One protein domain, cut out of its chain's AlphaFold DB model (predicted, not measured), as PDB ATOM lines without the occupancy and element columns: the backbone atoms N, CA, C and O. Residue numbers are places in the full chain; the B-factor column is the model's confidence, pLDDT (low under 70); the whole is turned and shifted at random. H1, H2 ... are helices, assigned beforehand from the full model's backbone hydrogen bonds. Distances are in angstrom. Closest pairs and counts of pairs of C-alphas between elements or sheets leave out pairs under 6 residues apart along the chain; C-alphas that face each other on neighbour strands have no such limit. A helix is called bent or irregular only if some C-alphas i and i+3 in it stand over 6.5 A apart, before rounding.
ATOM      1  N   VAL A  87      34.318  49.660 295.376       83.00
ATOM      2  CA  VAL A  87      33.518  48.512 294.930       83.00
ATOM      3  C   VAL A  87      33.626  47.265 295.831       83.00
ATOM      4  O   VAL A  87      32.892  46.294 295.643       83.00
ATOM      5  N   LYS A  88      34.539  47.253 296.808       83.25
ATOM      6  CA  LYS A  88      34.651  46.233 297.868       83.25
ATOM      7  C   LYS A  88      34.179  46.742 299.237       83.25
ATOM      8  O   LYS A  88      34.175  45.977 300.196       83.25
ATOM      9  N   ASP A  89      33.818  48.018 299.351       80.62
ATOM     10  CA  ASP A  89      33.384  48.638 300.603       80.62
ATOM     11  C   ASP A  89      31.883  48.409 300.805       80.62
ATOM     12  O   ASP A  89      31.055  48.909 300.043       80.62
ATOM     13  N   VAL A  90      31.524  47.661 301.850       81.38
ATOM     14  CA  VAL A  90      30.128  47.330 302.189       81.38
ATOM     15  C   VAL A  90      29.258  48.583 302.302       81.38
ATOM     16  O   VAL A  90      28.102  48.555 301.888       81.38
ATOM     17  N   ARG A  91      29.804  49.704 302.793       77.69
ATOM     18  CA  ARG A  91      29.047  50.954 302.969       77.69
ATOM     19  C   ARG A  91      28.567  51.526 301.639       77.69
ATOM     20  O   ARG A  91      27.434  51.981 301.560       77.69
ATOM     21  N   ALA A  92      29.386  51.450 300.590       83.44
ATOM     22  CA  ALA A  92      28.996  51.897 299.255       83.44
ATOM     23  C   ALA A  92      27.848  51.040 298.694       83.44
ATOM     24  O   ALA A  92      26.856  51.557 298.186       83.44
ATOM     25  N   TRP A  93      27.913  49.722 298.897       88.38
ATOM     26  CA  TRP A  93      26.852  48.804 298.475       88.38
ATOM     27  C   TRP A  93      25.516  49.017 299.194       88.38
ATOM     28  O   TRP A  93      24.478  48.682 298.622       88.38
ATOM     29  N   ARG A  94      25.500  49.614 300.394       85.00
ATOM     30  CA  ARG A  94      24.245  49.947 301.091       85.00
ATOM     31  C   ARG A  94      23.452  51.059 300.406       85.00
ATOM     32  O   ARG A  94      22.227  50.989 300.409       85.00
ATOM     33  N   PHE A  95      24.108  52.013 299.741       84.38
ATOM     34  CA  PHE A  95      23.411  53.017 298.920       84.38
ATOM     35  C   PHE A  95      22.650  52.358 297.766       84.38
ATOM     36  O   PHE A  95      21.485  52.662 297.520       84.38
ATOM     37  N   ILE A  96      23.282  51.383 297.110       88.88
ATOM     38  CA  ILE A  96      22.653  50.614 296.032       88.88
ATOM     39  C   ILE A  96      21.536  49.725 296.591       88.88
ATOM     40  O   ILE A  96      20.455  49.670 296.011       88.88
ATOM     41  N   GLN A  97      21.759  49.077 297.740       88.50
ATOM     42  CA  GLN A  97      20.753  48.268 298.435       88.50
ATOM     43  C   GLN A  97      19.489  49.081 298.754       88.50
ATOM     44  O   GLN A  97      18.379  48.588 298.548       88.50
ATOM     45  N   ALA A  98      19.652  50.315 299.236       83.94
ATOM     46  CA  ALA A  98      18.559  51.232 299.555       83.94
ATOM     47  C   ALA A  98      17.737  51.603 298.323       83.94
ATOM     48  O   ALA A  98      16.505  51.522 298.349       83.94
ATOM     49  N   TRP A  99      18.432  51.921 297.230       87.81
ATOM     50  CA  TRP A  99      17.810  52.251 295.956       87.81
ATOM     51  C   TRP A  99      16.993  51.079 295.405       87.81
ATOM     52  O   TRP A  99      15.797  51.227 295.164       87.81
ATOM     53  N   VAL A 100      17.578  49.881 295.284       88.69
ATOM     54  CA  VAL A 100      16.847  48.720 294.733       88.69
ATOM     55  C   VAL A 100      15.711  48.240 295.635       88.69
ATOM     56  O   VAL A 100      14.781  47.574 295.178       88.69
ATOM     57  N   SER A 101      15.774  48.574 296.922       84.56
ATOM     58  CA  SER A 101      14.713  48.285 297.888       84.56
ATOM     59  C   SER A 101      13.638  49.375 297.922       84.56
ATOM     60  O   SER A 101      12.741  49.294 298.755       84.56
ATOM     61  N   GLY A 102      13.726  50.395 297.062       83.06
ATOM     62  CA  GLY A 102      12.740  51.470 296.940       83.06
ATOM     63  C   GLY A 102      12.738  52.475 298.092       83.06
ATOM     64  O   GLY A 102      11.803  53.259 298.203       83.06
ATOM     65  N   HIS A 103      13.756  52.458 298.956       74.88
ATOM     66  CA  HIS A 103      13.849  53.408 300.068       74.88
ATOM     67  C   HIS A 103      14.457  54.745 299.634       74.88
ATOM     68  O   HIS A 103      14.229  55.769 300.269       74.88
ATOM     69  N   THR A 104      15.213  54.739 298.535       75.81
ATOM     70  CA  THR A 104      15.773  55.932 297.896       75.81
ATOM     71  C   THR A 104      15.534  55.877 296.390       75.81
ATOM     72  O   THR A 104      15.274  54.819 295.817       75.81
ATOM     73  N   ASN A 105      15.648  57.023 295.726       79.31
ATOM     74  CA  ASN A 105      15.645  57.111 294.267       79.31
ATOM     75  C   ASN A 105      17.079  56.933 293.708       79.31
ATOM     76  O   ASN A 105      18.027  56.660 294.452       79.31
ATOM     77  N   LEU A 106      17.245  57.118 292.393       78.38
ATOM     78  CA  LEU A 106      18.547  57.058 291.712       78.38
ATOM     79  C   LEU A 106      19.587  58.060 292.257       78.38
ATOM     80  O   LEU A 106      20.782  57.823 292.094       78.38
ATOM     81  N   GLN A 107      19.173  59.115 292.975       77.38
ATOM     82  CA  GLN A 107      20.094  60.086 293.592       77.38
ATOM     83  C   GLN A 107      20.949  59.467 294.709       77.38
ATOM     84  O   GLN A 107      21.900  60.090 295.179       77.38
ATOM     85  N   ALA A 108      20.662  58.232 295.139       74.81
ATOM     86  CA  ALA A 108      21.561  57.481 296.010       74.81
ATOM     87  C   ALA A 108      22.954  57.287 295.385       74.81
ATOM     88  O   ALA A 108      23.941  57.254 296.116       74.81
ATOM     89  N   ILE A 109      23.044  57.210 294.052       78.12
ATOM     90  CA  ILE A 109      24.313  57.112 293.319       78.12
ATOM     91  C   ILE A 109      25.086  58.431 293.420       78.12
ATOM     92  O   ILE A 109      26.248  58.420 293.822       78.12
ATOM     93  N   ASP A 110      24.427  59.562 293.160       78.62
ATOM     94  CA  ASP A 110      25.033  60.893 293.308       78.62
ATOM     95  C   ASP A 110      25.472  61.137 294.758       78.62
ATOM     96  O   ASP A 110      26.541  61.679 295.035       78.62
ATOM     97  N   THR A 111      24.667  60.675 295.717       76.81
ATOM     98  CA  THR A 111      24.994  60.750 297.145       76.81
ATOM     99  C   THR A 111      26.217  59.899 297.473       76.81
ATOM    100  O   THR A 111      27.094  60.350 298.206       76.81
ATOM    101  N   MET A 112      26.321  58.694 296.904       81.31
ATOM    102  CA  MET A 112      27.503  57.843 297.036       81.31
ATOM    103  C   MET A 112      28.750  58.552 296.487       81.31
ATOM    104  O   MET A 112      29.792  58.548 297.145       81.31
ATOM    105  N   GLU A 113      28.654  59.219 295.335       80.38
ATOM    106  CA  GLU A 113      29.750  60.026 294.790       80.38
ATOM    107  C   GLU A 113      30.126  61.185 295.720       80.38
ATOM    108  O   GLU A 113      31.303  61.398 295.986       80.38
ATOM    109  N   VAL A 114      29.159  61.913 296.281       76.31
ATOM    110  CA  VAL A 114      29.445  63.022 297.204       76.31
ATOM    111  C   VAL A 114      30.096  62.530 298.500       76.31
ATOM    112  O   VAL A 114      31.082  63.120 298.943       76.31
ATOM    113  N   VAL A 115      29.575  61.451 299.090       72.25
ATOM    114  CA  VAL A 115      30.035  60.894 300.374       72.25
ATOM    115  C   VAL A 115      31.422  60.271 300.247       72.25
ATOM    116  O   VAL A 115      32.271  60.462 301.116       72.25
ATOM    117  N   PHE A 116      31.673  59.539 299.161       74.75
ATOM    118  CA  PHE A 116      32.936  58.834 298.956       74.75
ATOM    119  C   PHE A 116      33.883  59.551 297.996       74.75
ATOM    120  O   PHE A 116      34.913  58.971 297.674       74.75
ATOM    121  N   ARG A 117      33.572  60.781 297.563       74.19
ATOM    122  CA  ARG A 117      34.226  61.587 296.507       74.19
ATOM    123  C   ARG A 117      35.670  61.195 296.154       74.19
ATOM    124  O   ARG A 117      35.894  60.763 295.030       74.19
ATOM    125  N   PRO A 118      36.670  61.263 297.050       67.31
ATOM    126  CA  PRO A 118      38.057  60.933 296.690       67.31
ATOM    127  C   PRO A 118      38.353  59.441 296.460       67.31
ATOM    128  O   PRO A 118      39.427  59.103 295.977       67.31
ATOM    129  N   ARG A 119      37.440  58.545 296.834       72.44
ATOM    130  CA  ARG A 119      37.482  57.094 296.586       72.44
ATOM    131  C   ARG A 119      36.499  56.650 295.503       72.44
ATOM    132  O   ARG A 119      36.532  55.486 295.111       72.44
ATOM    133  N   PHE A 120      35.602  57.527 295.058       75.81
ATOM    134  CA  PHE A 120      34.638  57.194 294.022       75.81
ATOM    135  C   PHE A 120      35.330  57.222 292.657       75.81
ATOM    136  O   PHE A 120      35.634  58.280 292.112       75.81
ATOM    137  N   ILE A 121      35.598  56.041 292.104       78.31
ATOM    138  CA  ILE A 121      36.153  55.891 290.759       78.31
ATOM    139  C   ILE A 121      35.012  55.471 289.844       78.31
ATOM    140  O   ILE A 121      34.559  54.328 289.895       78.31
ATOM    141  N   HIS A 122      34.554  56.391 288.993       76.94
ATOM    142  CA  HIS A 122      33.386  56.167 288.138       76.94
ATOM    143  C   HIS A 122      33.518  54.885 287.301       76.94
ATOM    144  O   HIS A 122      32.579  54.102 287.228       76.94
ATOM    145  N   ALA A 123      34.702  54.607 286.744       78.56
ATOM    146  CA  ALA A 123      34.955  53.408 285.940       78.56
ATOM    147  C   ALA A 123      34.749  52.081 286.701       78.56
ATOM    148  O   ALA A 123      34.354  51.095 286.089       78.56
ATOM    149  N   GLU A 124      34.972  52.038 288.022       83.38
ATOM    150  CA  GLU A 124      34.762  50.820 288.825       83.38
ATOM    151  C   GLU A 124      33.277  50.503 289.041       83.38
ATOM    152  O   GLU A 124      32.904  49.346 289.245       83.38
ATOM    153  N   TRP A 125      32.439  51.539 289.013       86.88
ATOM    154  CA  TRP A 125      31.005  51.448 289.270       86.88
ATOM    155  C   TRP A 125      30.171  51.443 287.997       86.88
ATOM    156  O   TRP A 125      29.084  50.873 287.998       86.88
ATOM    157  N   MET A 126      30.673  52.047 286.921       84.19
ATOM    158  CA  MET A 126      29.929  52.309 285.693       84.19
ATOM    159  C   MET A 126      29.277  51.046 285.129       84.19
ATOM    160  O   MET A 126      28.069  51.034 284.930       84.19
ATOM    161  N   ASP A 127      30.036  49.965 284.956       86.06
ATOM    162  CA  ASP A 127      29.501  48.722 284.386       86.06
ATOM    163  C   ASP A 127      28.387  48.117 285.256       86.06
ATOM    164  O   ASP A 127      27.388  47.605 284.747       86.06
ATOM    165  N   ILE A 128      28.529  48.211 286.582       90.81
ATOM    166  CA  ILE A 128      27.555  47.695 287.553       90.81
ATOM    167  C   ILE A 128      26.287  48.546 287.507       90.81
ATOM    168  O   ILE A 128      25.190  48.018 287.334       90.81
ATOM    169  N   LEU A 129      26.444  49.864 287.644       89.50
ATOM    170  CA  LEU A 129      25.336  50.808 287.724       89.50
ATOM    171  C   LEU A 129      24.566  50.876 286.406       89.50
ATOM    172  O   LEU A 129      23.346  50.796 286.438       89.50
ATOM    173  N   LEU A 130      25.246  50.918 285.255       89.88
ATOM    174  CA  LEU A 130      24.590  50.894 283.944       89.88
ATOM    175  C   LEU A 130      23.765  49.622 283.753       89.88
ATOM    176  O   LEU A 130      22.614  49.692 283.329       89.88
ATOM    177  N   THR A 131      24.319  48.459 284.107       91.62
ATOM    178  CA  THR A 131      23.585  47.188 284.001       91.62
ATOM    179  C   THR A 131      22.333  47.202 284.877       91.62
ATOM    180  O   THR A 131      21.268  46.767 284.444       91.62
ATOM    181  N   MET A 132      22.440  47.721 286.101       92.69
ATOM    182  CA  MET A 132      21.308  47.800 287.021       92.69
ATOM    183  C   MET A 132      20.254  48.819 286.582       92.69
ATOM    184  O   MET A 132      19.071  48.503 286.651       92.69
ATOM    185  N   ILE A 133      20.664  50.001 286.110       90.44
ATOM    186  CA  ILE A 133      19.760  51.048 285.610       90.44
ATOM    187  C   ILE A 133      18.992  50.537 284.388       90.44
ATOM    188  O   ILE A 133      17.770  50.622 284.373       90.44
ATOM    189  N   ASN A 134      19.674  49.900 283.431       92.50
ATOM    190  CA  ASN A 134      19.027  49.325 282.247       92.50
ATOM    191  C   ASN A 134      17.956  48.284 282.610       92.50
ATOM    192  O   ASN A 134      16.914  48.197 281.959       92.50
ATOM    193  N   VAL A 135      18.204  47.465 283.639       92.44
ATOM    194  CA  VAL A 135      17.199  46.513 284.129       92.44
ATOM    195  C   VAL A 135      16.059  47.246 284.829       92.44
ATOM    196  O   VAL A 135      14.906  46.948 284.535       92.44
ATOM    197  N   TRP A 136      16.373  48.213 285.689       91.69
ATOM    198  CA  TRP A 136      15.401  49.002 286.445       91.69
ATOM    199  C   TRP A 136      14.413  49.761 285.554       91.69
ATOM    200  O   TRP A 136      13.215  49.725 285.813       91.69
ATOM    201  N   GLU A 137      14.882  50.365 284.460       90.12
ATOM    202  CA  GLU A 137      14.028  51.070 283.489       90.12
ATOM    203  C   GLU A 137      12.951  50.169 282.858       90.12
ATOM    204  O   GLU A 137      11.919  50.659 282.405       90.12
ATOM    205  N   ASN A 138      13.170  48.850 282.846       90.88
ATOM    206  CA  ASN A 138      12.282  47.850 282.250       90.88
ATOM    207  C   ASN A 138      11.632  46.926 283.305       90.88
ATOM    208  O   ASN A 138      11.165  45.820 282.988       90.88
ATOM    209  N   ASP A 139      11.648  47.335 284.575       89.75
ATOM    210  CA  ASP A 139      11.265  46.519 285.727       89.75
ATOM    211  C   ASP A 139      10.190  47.208 286.575       89.75
ATOM    212  O   ASP A 139      10.475  47.817 287.604       89.75
ATOM    213  N   GLU A 140       8.938  47.084 286.131       82.25
ATOM    214  CA  GLU A 140       7.771  47.784 286.693       82.25
ATOM    215  C   GLU A 140       7.590  47.611 288.214       82.25
ATOM    216  O   GLU A 140       7.135  48.536 288.883       82.25
ATOM    217  N   ASP A 141       7.956  46.457 288.781       84.44
ATOM    218  CA  ASP A 141       7.797  46.144 290.212       84.44
ATOM    219  C   ASP A 141       9.130  46.098 290.995       84.44
ATOM    220  O   ASP A 141       9.175  45.782 292.198       84.44
ATOM    221  N   GLY A 142      10.247  46.405 290.328       85.12
ATOM    222  CA  GLY A 142      11.595  46.351 290.892       85.12
ATOM    223  C   GLY A 142      12.107  44.933 291.205       85.12
ATOM    224  O   GLY A 142      13.151  44.787 291.851       85.12
ATOM    225  N   SER A 143      11.381  43.870 290.838       89.12
ATOM    226  CA  SER A 143      11.736  42.492 291.195       89.12
ATOM    227  C   SER A 143      12.992  42.005 290.475       89.12
ATOM    228  O   SER A 143      13.855  41.384 291.112       89.12
ATOM    229  N   LYS A 144      13.148  42.326 289.187       92.25
ATOM    230  CA  LYS A 144      14.315  41.930 288.382       92.25
ATOM    231  C   LYS A 144      15.568  42.667 288.841       92.25
ATOM    232  O   LYS A 144      16.633  42.062 288.938       92.25
ATOM    233  N   THR A 145      15.430  43.935 289.200       92.25
ATOM    234  CA  THR A 145      16.495  44.796 289.719       92.25
ATOM    235  C   THR A 145      16.977  44.283 291.070       92.25
ATOM    236  O   THR A 145      18.180  44.109 291.274       92.25
ATOM    237  N   ARG A 146      16.053  43.934 291.980       92.62
ATOM    238  CA  ARG A 146      16.393  43.301 293.267       92.62
ATOM    239  C   ARG A 146      17.064  41.940 293.083       92.62
ATOM    240  O   ARG A 146      18.011  41.628 293.805       92.62
ATOM    241  N   ALA A 147      16.597  41.125 292.136       92.56
ATOM    242  CA  ALA A 147      17.203  39.828 291.837       92.56
ATOM    243  C   ALA A 147      18.625  39.977 291.268       92.56
ATOM    244  O   ALA A 147      19.545  39.295 291.726       92.56
ATOM    245  N   LEU A 148      18.822  40.907 290.330       95.06
ATOM    246  CA  LEU A 148      20.131  41.235 289.768       95.06
ATOM    247  C   LEU A 148      21.090  41.735 290.852       95.06
ATOM    248  O   LEU A 148      22.213  41.247 290.941       95.06
ATOM    249  N   PHE A 149      20.641  42.648 291.716       94.19
ATOM    250  CA  PHE A 149      21.438  43.130 292.841       94.19
ATOM    251  C   PHE A 149      21.897  41.984 293.750       94.19
ATOM    252  O   PHE A 149      23.088  41.858 294.029       94.19
ATOM    253  N   LYS A 150      20.975  41.100 294.163       92.12
ATOM    254  CA  LYS A 150      21.310  39.926 294.989       92.12
ATOM    255  C   LYS A 150      22.352  39.035 294.318       92.12
ATOM    256  O   LYS A 150      23.276  38.576 294.989       92.12
ATOM    257  N   LYS A 151      22.229  38.817 293.006       94.00
ATOM    258  CA  LYS A 151      23.214  38.061 292.226       94.00
ATOM    259  C   LYS A 151      24.587  38.737 292.261       94.00
ATOM    260  O   LYS A 151      25.554  38.089 292.634       94.00
ATOM    261  N   ILE A 152      24.663  40.037 291.973       93.50
ATOM    262  CA  ILE A 152      25.922  40.805 291.979       93.50
ATOM    263  C   ILE A 152      26.606  40.756 293.354       93.50
ATOM    264  O   ILE A 152      27.818  40.562 293.433       93.50
ATOM    265  N   VAL A 153      25.839  40.917 294.435       92.19
ATOM    266  CA  VAL A 153      26.340  40.845 295.818       92.19
ATOM    267  C   VAL A 153      26.890  39.450 296.130       92.19
ATOM    268  O   VAL A 153      27.984  39.333 296.686       92.19
ATOM    269  N   THR A 154      26.175  38.401 295.712       90.56
ATOM    270  CA  THR A 154      26.575  36.998 295.913       90.56
ATOM    271  C   THR A 154      27.837  36.653 295.125       90.56
ATOM    272  O   THR A 154      28.793  36.145 295.704       90.56
ATOM    273  N   ASP A 155      27.888  37.000 293.836       91.44
ATOM    274  CA  ASP A 155      29.037  36.747 292.954       91.44
ATOM    275  C   ASP A 155      30.317  37.436 293.472       91.44
ATOM    276  O   ASP A 155      31.435  36.990 293.216       91.44
ATOM    277  N   ARG A 156      30.157  38.522 294.240       87.94
ATOM    278  CA  ARG A 156      31.245  39.284 294.868       87.94
ATOM    279  C   ARG A 156      31.572  38.850 296.298       87.94
ATOM    280  O   ARG A 156      32.467  39.444 296.897       87.94
ATOM    281  N   ASN A 157      30.898  37.830 296.838       87.38
ATOM    282  CA  ASN A 157      31.029  37.369 298.227       87.38
ATOM    283  C   ASN A 157      30.846  38.497 299.263       87.38
ATOM    284  O   ASN A 157      31.534  38.542 300.283       87.38
ATOM    285  N   LEU A 158      29.942  39.440 298.989       85.50
ATOM    286  CA  LEU A 158      29.636  40.541 299.896       85.50
ATOM    287  C   LEU A 158      28.527  40.123 300.865       85.50
ATOM    288  O   LEU A 158      27.475  39.642 300.450       85.50
ATOM    289  N   SER A 159      28.748  40.353 302.159       83.56
ATOM    290  CA  SER A 159      27.720  40.195 303.190       83.56
ATOM    291  C   SER A 159      27.166  41.572 303.538       83.56
ATOM    292  O   SER A 159      27.880  42.402 304.104       83.56
ATOM    293  N   LEU A 160      25.920  41.842 303.143       79.25
ATOM    294  CA  LEU A 160      25.254  43.110 303.432       79.25
ATOM    295  C   LEU A 160      24.271  42.928 304.592       79.25
ATOM    296  O   LEU A 160      23.435  42.022 304.531       79.25
ATOM    297  N   PRO A 161      24.312  43.788 305.622       75.38
ATOM    298  CA  PRO A 161      23.291  43.777 306.658       75.38
ATOM    299  C   PRO A 161      21.910  44.133 306.072       75.38
ATOM    300  O   PRO A 161      21.821  44.843 305.060       75.38
ATOM    301  N   PRO A 162      20.814  43.660 306.687       74.50
ATOM    302  CA  PRO A 162      19.468  44.056 306.289       74.50
ATOM    303  C   PRO A 162      19.281  45.577 306.419       74.50
ATOM    304  O   PRO A 162      19.901  46.230 307.263       74.50
ATOM    305  N   LEU A 163      18.445  46.152 305.553       68.38
ATOM    306  CA  LEU A 163      18.018  47.543 305.706       68.38
ATOM    307  C   LEU A 163      17.059  47.659 306.904       68.38
ATOM    308  O   LEU A 163      16.314  46.708 307.161       68.38
ATOM    309  N   PRO A 164      17.050  48.797 307.621       61.53
ATOM    310  CA  PRO A 164      16.017  49.088 308.614       61.53
ATOM    311  C   PRO A 164      14.617  49.008 307.980       61.53
ATOM    312  O   PRO A 164      14.451  49.311 306.800       61.53
ATOM    313  N   SER A 165      13.611  48.559 308.736       54.91
ATOM    314  CA  SER A 165      12.248  48.356 308.226       54.91
ATOM    315  C   SER A 165      11.564  49.656 307.771       54.91
ATOM    316  O   SER A 165      11.769  50.712 308.360       54.91
ATOM    317  N   GLN A 166      10.683  49.520 306.771       50.25
ATOM    318  CA  GLN A 166       9.952  50.546 305.998       50.25
ATOM    319  C   GLN A 166       9.237  51.679 306.767       50.25
ATOM    320  O   GLN A 166       8.812  52.643 306.134       50.25
ATOM    321  N   GLU A 167       9.082  51.597 308.090       42.22
ATOM    322  CA  GLU A 167       8.469  52.668 308.898       42.22
ATOM    323  C   GLU A 167       9.419  53.849 309.157       42.22
ATOM    324  O   GLU A 167       8.985  54.916 309.590       42.22
ATOM    325  N   CYS A 168      10.705  53.696 308.833       43.97
ATOM    326  CA  CYS A 168      11.676  54.779 308.850       43.97
ATOM    327  C   CYS A 168      11.936  55.247 307.413       43.97
ATOM    328  O   CYS A 168      12.440  54.489 306.584       43.97
ATOM    329  N   HIS A 169      11.616  56.506 307.104       46.50
ATOM    330  CA  HIS A 169      12.179  57.168 305.929       46.50
ATOM    331  C   HIS A 169      13.705  57.100 306.045       46.50
ATOM    332  O   HIS A 169      14.255  57.813 306.877       46.50
ATOM    333  N   LEU A 170      14.365  56.237 305.258       48.06
ATOM    334  CA  LEU A 170      15.821  56.097 305.309       48.06
ATOM    335  C   LEU A 170      16.452  57.420 304.875       48.06
ATOM    336  O   LEU A 170      16.497  57.752 303.688       48.06
ATOM    337  N   VAL A 171      16.933  58.183 305.848       50.16
ATOM    338  CA  VAL A 171      17.843  59.296 305.605       50.16
ATOM    339  C   VAL A 171      19.215  58.680 305.319       50.16
ATOM    340  O   VAL A 171      19.491  57.553 305.720       50.16
ATOM    341  N   VAL A 172      20.109  59.388 304.627       49.34
ATOM    342  CA  VAL A 172      21.488  58.925 304.346       49.34
ATOM    343  C   VAL A 172      22.186  58.357 305.598       49.34
ATOM    344  O   VAL A 172      22.955  57.403 305.497       49.34
ATOM    345  N   HIS A 173      21.841  58.893 306.772       49.66
ATOM    346  CA  HIS A 173      22.243  58.427 308.099       49.66
ATOM    347  C   HIS A 173      21.871  56.962 308.413       49.66
ATOM    348  O   HIS A 173      22.663  56.258 309.032       49.66
ATOM    349  N   ASP A 174      20.716  56.475 307.953       48.06
ATOM    350  CA  ASP A 174      20.177  55.139 308.256       48.06
ATOM    351  C   ASP A 174      20.743  54.033 307.347       48.06
ATOM    352  O   ASP A 174      20.618  52.836 307.622       48.06
ATOM    353  N   LEU A 175      21.369  54.421 306.232       49.97
ATOM    354  CA  LEU A 175      21.995  53.499 305.277       49.97
ATOM    355  C   LEU A 175      23.377  53.034 305.710       49.97
ATOM    356  O   LEU A 175      24.012  52.229 305.029       49.97
TER     357      LEU A 175
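Overview. This is residues 87 to 175 of the 196 residues of an uncharacterized protein of Scleroderma citrinum Foug A (UniProt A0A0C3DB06). Two helical hairpins pack together with H1 in the middle: H2 packs on one side of H1, while H4 comes in from the other with its residues 145 to 149 and H3, the partner of H4, is near H1. A long strandless stretch, residues 156 to 171, leads from H4 round to the short H5, which packs on H1 from yet another side. The printed part has 89 residues with five named helices, in the order H1, H2, H3, H4, H5, and no named strand; its class is all helix. It is compact, with a radius of gyration of the C-alphas of 12.4 A, and rounded, spanning 33 by 27 by 24 A.

Arrangement. H1, residues 90 to 100, is the hub, touching three other helices. It forms a helical hairpin with H2, residues 107 to 119: they touch, closest at the C-alphas of Phe 95 and Ala 108, 5.6 A apart, and run opposite ways at a shallow tilt of 15 degrees. H3, residues 122 to 136, is near H1, and only just apart from H2, with closest C-alphas 8.5 A apart. H4, residues 143 to 155, forms a helical hairpin with H3: residues 132 to 136 of H3 touch residues 144 to 149 of H4, closest at the C-alphas of Trp 136 and Thr 145, 5.4 A apart. H3 and H4 run opposite ways at a shallow tilt of 34.8 degrees, only just short of steep. H4 also touches H1, with residues 145 to 149 alone; the closest C-alphas, of Val 100 and Arg 146, are 5.6 A apart, and the two run opposite ways at a shallow tilt of 17 degrees. The helix packing is mostly aligned: the three touching pairs H1 and H2, H1 and H4, and H3 and H4 stand at shallow tilts. H5, residues 172 to 175, touches H1, closest at the C-alphas of Arg 94 and Leu 175, 5.9 A apart. Every O i to N i+4 pair is within hydrogen-bond range in H4, against 5 of 7 in H1, 7 of 9 in H2 and 9 of 11 in H3; H5 is too short for such a pair.

Along the chain. H1 begins at C-alpha 90 (30.128, 47.330, 302.189) and is 15.3 A long. H2, 17.9 A, is irregular, with C-alphas 115 and 118 8.8 A apart. H3, 19.4 A, is irregular too, with C-alphas 124 and 127 7.2 A apart. H4 is 18.3 A long. H5, 5.5 A, ends at C-alpha 175 (21.995, 53.499, 305.277).

Size, cuts and confidence. The two C-alphas farthest apart, of Ala 123 and Glu 167, are 35.1 A apart. The printed part has no cut. The link from H4 to H5 is long. In this predicted model the mean pLDDT of the printed part is 79.5; residue 118 and residues 163 to 175 are under 70.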